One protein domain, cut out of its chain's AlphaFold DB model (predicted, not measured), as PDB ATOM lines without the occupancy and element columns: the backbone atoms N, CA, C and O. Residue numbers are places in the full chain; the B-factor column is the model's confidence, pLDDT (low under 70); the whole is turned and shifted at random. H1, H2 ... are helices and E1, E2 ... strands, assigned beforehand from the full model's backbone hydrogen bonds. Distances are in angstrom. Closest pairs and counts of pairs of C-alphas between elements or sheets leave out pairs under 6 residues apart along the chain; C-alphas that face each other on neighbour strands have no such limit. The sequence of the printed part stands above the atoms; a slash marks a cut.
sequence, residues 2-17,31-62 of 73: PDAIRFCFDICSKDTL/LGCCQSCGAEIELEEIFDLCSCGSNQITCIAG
ATOM      1  N   PRO A   2     -47.004 -13.299 -30.111       83.06
ATOM      2  CA  PRO A   2     -48.157 -13.088 -29.222       83.06
ATOM      3  C   PRO A   2     -48.238 -11.659 -28.663       83.06
ATOM      4  O   PRO A   2     -49.337 -11.125 -28.523       83.06
ATOM      5  N   ASP A   3     -47.104 -10.989 -28.441       85.50
ATOM      6  CA  ASP A   3     -47.068  -9.606 -27.940       85.50
ATOM      7  C   ASP A   3     -47.755  -8.593 -28.858       85.50
ATOM      8  O   ASP A   3     -48.434  -7.689 -28.379       85.50
ATOM      9  N   ALA A   4     -47.634  -8.753 -30.180       90.31
ATOM     10  CA  ALA A   4     -48.292  -7.857 -31.127       90.31
ATOM     11  C   ALA A   4     -49.822  -7.959 -31.022       90.31
ATOM     12  O   ALA A   4     -50.521  -6.952 -31.100       90.31
ATOM     13  N   ILE A   5     -50.339  -9.171 -30.800       90.31
ATOM     14  CA  ILE A   5     -51.773  -9.404 -30.608       90.31
ATOM     15  C   ILE A   5     -52.224  -8.809 -29.276       90.31
ATOM     16  O   ILE A   5     -53.241  -8.125 -29.250       90.31
ATOM     17  N   ARG A   6     -51.453  -9.002 -28.196       90.88
ATOM     18  CA  ARG A   6     -51.736  -8.389 -26.884       90.88
ATOM     19  C   ARG A   6     -51.817  -6.870 -26.979       90.88
ATOM     20  O   ARG A   6     -52.761  -6.278 -26.470       90.88
ATOM     21  N   PHE A   7     -50.864  -6.259 -27.676       89.75
ATOM     22  CA  PHE A   7     -50.823  -4.815 -27.878       89.75
ATOM     23  C   PHE A   7     -52.027  -4.304 -28.676       89.75
ATOM     24  O   PHE A   7     -52.704  -3.371 -28.255       89.75
ATOM     25  N   CYS A   8     -52.321  -4.928 -29.819       92.44
ATOM     26  CA  CYS A   8     -53.468  -4.533 -30.631       92.44
ATOM     27  C   CYS A   8     -54.795  -4.761 -29.899       92.44
ATOM     28  O   CYS A   8     -55.703  -3.951 -30.051       92.44
ATOM     29  N   PHE A   9     -54.912  -5.829 -29.105       91.94
ATOM     30  CA  PHE A   9     -56.120  -6.120 -28.337       91.94
ATOM     31  C   PHE A   9     -56.431  -5.012 -27.330       91.94
ATOM     32  O   PHE A   9     -57.550  -4.518 -27.344       91.94
ATOM     33  N   ASP A  10     -55.441  -4.579 -26.545       90.62
ATOM     34  CA  ASP A  10     -55.585  -3.489 -25.565       90.62
ATOM     35  C   ASP A  10     -56.055  -2.181 -26.224       90.62
ATOM     36  O   ASP A  10     -56.981  -1.516 -25.764       90.62
ATOM     37  N   ILE A  11     -55.481  -1.848 -27.383       93.62
ATOM     38  CA  ILE A  11     -55.877  -0.655 -28.142       93.62
ATOM     39  C   ILE A  11     -57.296  -0.786 -28.701       93.62
ATOM     40  O   ILE A  11     -58.043   0.190 -28.708       93.62
ATOM     41  N   CYS A  12     -57.659  -1.961 -29.214       93.12
ATOM     42  CA  CYS A  12     -58.973  -2.197 -29.807       93.12
ATOM     43  C   CYS A  12     -60.093  -2.341 -28.769       93.12
ATOM     44  O   CYS A  12     -61.248  -2.094 -29.113       93.12
ATOM     45  N   SER A  13     -59.784  -2.769 -27.542       93.69
ATOM     46  CA  SER A  13     -60.763  -2.941 -26.466       93.69
ATOM     47  C   SER A  13     -61.053  -1.645 -25.714       93.69
ATOM     48  O   SER A  13     -62.150  -1.487 -25.172       93.69
ATOM     49  N   LYS A  14     -60.106  -0.706 -25.706       93.31
ATOM     50  CA  LYS A  14     -60.235   0.592 -25.045       93.31
ATOM     51  C   LYS A  14     -61.450   1.391 -25.528       93.31
ATOM     52  O   LYS A  14     -61.737   1.424 -26.724       93.31
ATOM     53  N   ASP A  15     -62.139   2.061 -24.602       92.19
ATOM     54  CA  ASP A  15     -63.351   2.850 -24.857       92.19
ATOM     55  C   ASP A  15     -64.516   2.009 -25.436       92.19
ATOM     56  O   ASP A  15     -65.457   2.538 -26.040       92.19
ATOM     57  N   THR A  16     -64.482   0.685 -25.245       92.19
ATOM     58  CA  THR A  16     -65.565  -0.236 -25.615       92.19
ATOM     59  C   THR A  16     -66.106  -0.976 -24.391       92.19
ATOM     60  O   THR A  16     -65.540  -0.929 -23.304       92.19
ATOM     61  N   LEU A  17     -67.188  -1.739 -24.571       90.50
ATOM     62  CA  LEU A  17     -67.715  -2.641 -23.535       90.50
ATOM     63  C   LEU A  17     -66.718  -3.738 -23.112       90.50
ATOM     64  O   LEU A  17     -66.966  -4.442 -22.139       90.50
ATOM     65  N   LEU A  31     -43.597 -27.332 -33.460       87.19
ATOM     66  CA  LEU A  31     -43.134 -28.711 -33.606       87.19
ATOM     67  C   LEU A  31     -43.049 -29.054 -35.082       87.19
ATOM     68  O   LEU A  31     -43.991 -28.848 -35.848       87.19
ATOM     69  N   GLY A  32     -41.914 -29.614 -35.470       88.94
ATOM     70  CA  GLY A  32     -41.627 -30.097 -36.804       88.94
ATOM     71  C   GLY A  32     -41.409 -31.600 -36.798       88.94
ATOM     72  O   GLY A  32     -40.785 -32.148 -35.897       88.94
ATOM     73  N   CYS A  33     -41.889 -32.277 -37.833       88.19
ATOM     74  CA  CYS A  33     -41.594 -33.678 -38.086       88.19
ATOM     75  C   CYS A  33     -40.657 -33.788 -39.292       88.19
ATOM     76  O   CYS A  33     -40.973 -33.313 -40.389       88.19
ATOM     77  N   CYS A  34     -39.496 -34.416 -39.108       89.88
ATOM     78  CA  CYS A  34     -38.588 -34.700 -40.213       89.88
ATOM     79  C   CYS A  34     -39.140 -35.845 -41.070       89.88
ATOM     80  O   CYS A  34     -39.256 -36.974 -40.603       89.88
ATOM     81  N   GLN A  35     -39.379 -35.606 -42.357       88.12
ATOM     82  CA  GLN A  35     -39.887 -36.645 -43.259       88.12
ATOM     83  C   GLN A  35     -38.867 -37.749 -43.565       88.12
ATOM     84  O   GLN A  35     -39.241 -38.827 -44.018       88.12
ATOM     85  N   SER A  36     -37.576 -37.507 -43.325       88.25
ATOM     86  CA  SER A  36     -36.526 -38.486 -43.625       88.25
ATOM     87  C   SER A  36     -36.294 -39.495 -42.501       88.25
ATOM     88  O   SER A  36     -35.971 -40.644 -42.787       88.25
ATOM     89  N   CYS A  37     -36.439 -39.090 -41.238       88.06
ATOM     90  CA  CYS A  37     -36.209 -39.973 -40.087       88.06
ATOM     91  C   CYS A  37     -37.423 -40.130 -39.161       88.06
ATOM     92  O   CYS A  37     -37.392 -40.978 -38.275       88.06
ATOM     93  N   GLY A  38     -38.481 -39.339 -39.355       86.25
ATOM     94  CA  GLY A  38     -39.680 -39.335 -38.518       86.25
ATOM     95  C   GLY A  38     -39.497 -38.676 -37.150       86.25
ATOM     96  O   GLY A  38     -40.407 -38.746 -36.335       86.25
ATOM     97  N   ALA A  39     -38.340 -38.067 -36.873       86.81
ATOM     98  CA  ALA A  39     -38.097 -37.409 -35.596       86.81
ATOM     99  C   ALA A  39     -38.945 -36.138 -35.457       86.81
ATOM    100  O   ALA A  39     -39.032 -35.337 -36.393       86.81
ATOM    101  N   GLU A  40     -39.526 -35.965 -34.274       87.81
ATOM    102  CA  GLU A  40     -40.173 -34.731 -33.838       87.81
ATOM    103  C   GLU A  40     -39.118 -33.802 -33.235       87.81
ATOM    104  O   GLU A  40     -38.259 -34.235 -32.464       87.81
ATOM    105  N   ILE A  41     -39.148 -32.537 -33.638       85.56
ATOM    106  CA  ILE A  41     -38.153 -31.527 -33.286       85.56
ATOM    107  C   ILE A  41     -38.901 -30.250 -32.929       85.56
ATOM    108  O   ILE A  41     -39.816 -29.852 -33.650       85.56
ATOM    109  N   GLU A  42     -38.518 -29.611 -31.830       84.19
ATOM    110  CA  GLU A  42     -39.004 -28.272 -31.502       84.19
ATOM    111  C   GLU A  42     -38.431 -27.273 -32.512       84.19
ATOM    112  O   GLU A  42     -37.223 -27.216 -32.733       84.19
ATOM    113  N   LEU A  43     -39.317 -26.535 -33.176       78.69
ATOM    114  CA  LEU A  43     -38.966 -25.508 -34.148       78.69
ATOM    115  C   LEU A  43     -38.844 -24.176 -33.411       78.69
ATOM    116  O   LEU A  43     -39.855 -23.525 -33.140       78.69
ATOM    117  N   GLU A  44     -37.616 -23.773 -33.096       69.81
ATOM    118  CA  GLU A  44     -37.338 -22.410 -32.627       69.81
ATOM    119  C   GLU A  44     -37.141 -21.459 -33.816       69.81
ATOM    120  O   GLU A  44     -37.591 -20.311 -33.769       69.81
ATOM    121  N   GLU A  45     -36.563 -21.949 -34.922       65.50
ATOM    122  CA  GLU A  45     -36.399 -21.188 -36.161       65.50
ATOM    123  C   GLU A  45     -36.884 -21.949 -37.409       65.50
ATOM    124  O   GLU A  45     -36.901 -23.174 -37.490       65.50
ATOM    125  N   ILE A  46     -37.263 -21.192 -38.448       58.25
ATOM    126  CA  ILE A  46     -37.832 -21.712 -39.710       58.25
ATOM    127  C   ILE A  46     -36.841 -22.622 -40.475       58.25
ATOM    128  O   ILE A  46     -37.243 -23.369 -41.366       58.25
ATOM    129  N   PHE A  47     -35.546 -22.572 -40.143       61.97
ATOM    130  CA  PHE A  47     -34.467 -23.231 -40.889       61.97
ATOM    131  C   PHE A  47     -33.674 -24.262 -40.078       61.97
ATOM    132  O   PHE A  47     -32.506 -24.511 -40.388       61.97
ATOM    133  N   ASP A  48     -34.282 -24.878 -39.068       67.06
ATOM    134  CA  ASP A  48     -33.600 -25.921 -38.307       67.06
ATOM    135  C   ASP A  48     -33.266 -27.156 -39.159       67.06
ATOM    136  O   ASP A  48     -34.029 -27.610 -40.018       67.06
ATOM    137  N   LEU A  49     -32.074 -27.707 -38.926       76.19
ATOM    138  CA  LEU A  49     -31.622 -28.957 -39.527       76.19
ATOM    139  C   LEU A  49     -31.946 -30.106 -38.583       76.19
ATOM    140  O   LEU A  49     -31.592 -30.081 -37.405       76.19
ATOM    141  N   CYS A  50     -32.545 -31.170 -39.114       80.88
ATOM    142  CA  CYS A  50     -32.735 -32.372 -38.321       80.88
ATOM    143  C   CYS A  50     -31.376 -33.010 -38.005       80.88
ATOM    144  O   CYS A  50     -30.477 -33.032 -38.849       80.88
ATOM    145  N   SER A  51     -31.242 -33.626 -36.827       80.69
ATOM    146  CA  SER A  51     -30.034 -34.356 -36.418       80.69
ATOM    147  C   SER A  51     -29.631 -35.476 -37.389       80.69
ATOM    148  O   SER A  51     -28.485 -35.915 -37.384       80.69
ATOM    149  N   CYS A  52     -30.548 -35.930 -38.251       83.25
ATOM    150  CA  CYS A  52     -30.256 -36.887 -39.316       83.25
ATOM    151  C   CYS A  52     -29.599 -36.259 -40.565       83.25
ATOM    152  O   CYS A  52     -29.346 -36.969 -41.536       83.25
ATOM    153  N   GLY A  53     -29.366 -34.942 -40.582       81.50
ATOM    154  CA  GLY A  53     -28.799 -34.197 -41.712       81.50
ATOM    155  C   GLY A  53     -29.803 -33.828 -42.809       81.50
ATOM    156  O   GLY A  53     -29.401 -33.336 -43.861       81.50
ATOM    157  N   SER A  54     -31.100 -34.065 -42.588       81.50
ATOM    158  CA  SER A  54     -32.165 -33.683 -43.521       81.50
ATOM    159  C   SER A  54     -32.757 -32.322 -43.163       81.50
ATOM    160  O   SER A  54     -32.913 -31.984 -41.991       81.50
ATOM    161  N   ASN A  55     -33.134 -31.570 -44.192       81.50
ATOM    162  CA  ASN A  55     -33.857 -30.301 -44.108       81.50
ATOM    163  C   ASN A  55     -35.344 -30.448 -44.479       81.50
ATOM    164  O   ASN A  55     -36.066 -29.458 -44.563       81.50
ATOM    165  N   GLN A  56     -35.814 -31.674 -44.723       85.12
ATOM    166  CA  GLN A  56     -37.214 -31.951 -45.041       85.12
ATOM    167  C   GLN A  56     -38.039 -32.037 -43.757       85.12
ATOM    168  O   GLN A  56     -38.440 -33.124 -43.337       85.12
ATOM    169  N   ILE A  57     -38.259 -30.896 -43.111       85.94
ATOM    170  CA  ILE A  57     -39.072 -30.794 -41.898       85.94
ATOM    171  C   ILE A  57     -40.433 -30.209 -42.267       85.94
ATOM    172  O   ILE A  57     -40.527 -29.213 -42.978       85.94
ATOM    173  N   THR A  58     -41.499 -30.866 -41.823       86.56
ATOM    174  CA  THR A  58     -42.872 -30.370 -41.954       86.56
ATOM    175  C   THR A  58     -43.338 -29.876 -40.597       86.56
ATOM    176  O   THR A  58     -43.255 -30.627 -39.630       86.56
ATOM    177  N   CYS A  59     -43.828 -28.643 -40.519       84.69
ATOM    178  CA  CYS A  59     -44.442 -28.130 -39.302       84.69
ATOM    179  C   CYS A  59     -45.753 -28.885 -39.024       84.69
ATOM    180  O   CYS A  59     -46.585 -29.057 -39.918       84.69
ATOM    181  N   ILE A  60     -45.900 -29.393 -37.803       87.94
ATOM    182  CA  ILE A  60     -47.061 -30.161 -37.340       87.94
ATOM    183  C   ILE A  60     -47.810 -29.464 -36.195       87.94
ATOM    184  O   ILE A  60     -48.964 -29.816 -35.956       87.94
ATOM    185  N   ALA A  61     -47.190 -28.494 -35.513       85.69
ATOM    186  CA  ALA A  61     -47.820 -27.650 -34.492       85.69
ATOM    187  C   ALA A  61     -47.086 -26.302 -34.346       85.69
ATOM    188  O   ALA A  61     -45.926 -26.186 -34.736       85.69
ATOM    189  N   GLY A  62     -47.746 -25.303 -33.759       83.44
ATOM    190  CA  GLY A  62     -47.218 -23.956 -33.495       83.44
ATOM    191  C   GLY A  62     -47.586 -22.904 -34.548       83.44
ATOM    192  O   GLY A  62     -47.270 -21.727 -34.385       83.44
TER     193      GLY A  62
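This is residues 2 to 17 and 31 to 62 of the 73 residues of the protein "[NiFe] hydrogenase nickel incorporation protein HypA" of methanotrophic endosymbiont of Bathymodiolus azoricus (Menez Gwen) (UniProt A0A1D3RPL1). A lone helix, H1, stands free at one end of a long, thin model and makes its length; at the other end a small compact body holds a three-stranded sheet and the long loop, residues 43 to 56, that joins E2 to E3. The 48 printed residues run H1, E1, E2, E3; the sheet, order E2 - E1 - E3, is all antiparallel, and the class is mixed. The whole is extended, radius of gyration of the C-alphas 17.7 A, spanning 54 by 15 by 12 A.

Start at H1, residues 2 to 13, with every O i to N i+4 pair within hydrogen-bond range; it is not on the sheet. Past the cut, E1, residues 31 to 34, forms a hairpin with E2, residues 40 to 42; find N 32 and O 41 within hydrogen-bond range, 2.8 A. E3, residues 57 to 61, is antiparallel to E1 at 149 degrees; look at N 33 and O 58, 2.8 A.

Find C-alpha 2 at (-48.157, -13.088, -29.222); H1 runs 16.4 A from there. E1 spans 10.0 A, E2 7.0 A; E3 runs 11.9 A to C-alpha 61 at (-47.820, -27.650, -34.492).

Residues 18 to 30 are not printed; C-alphas 17 and 31 are 37.2 A apart across this cut. The link E2 to E3 is long. Residues 44 to 48 have pLDDT under 70.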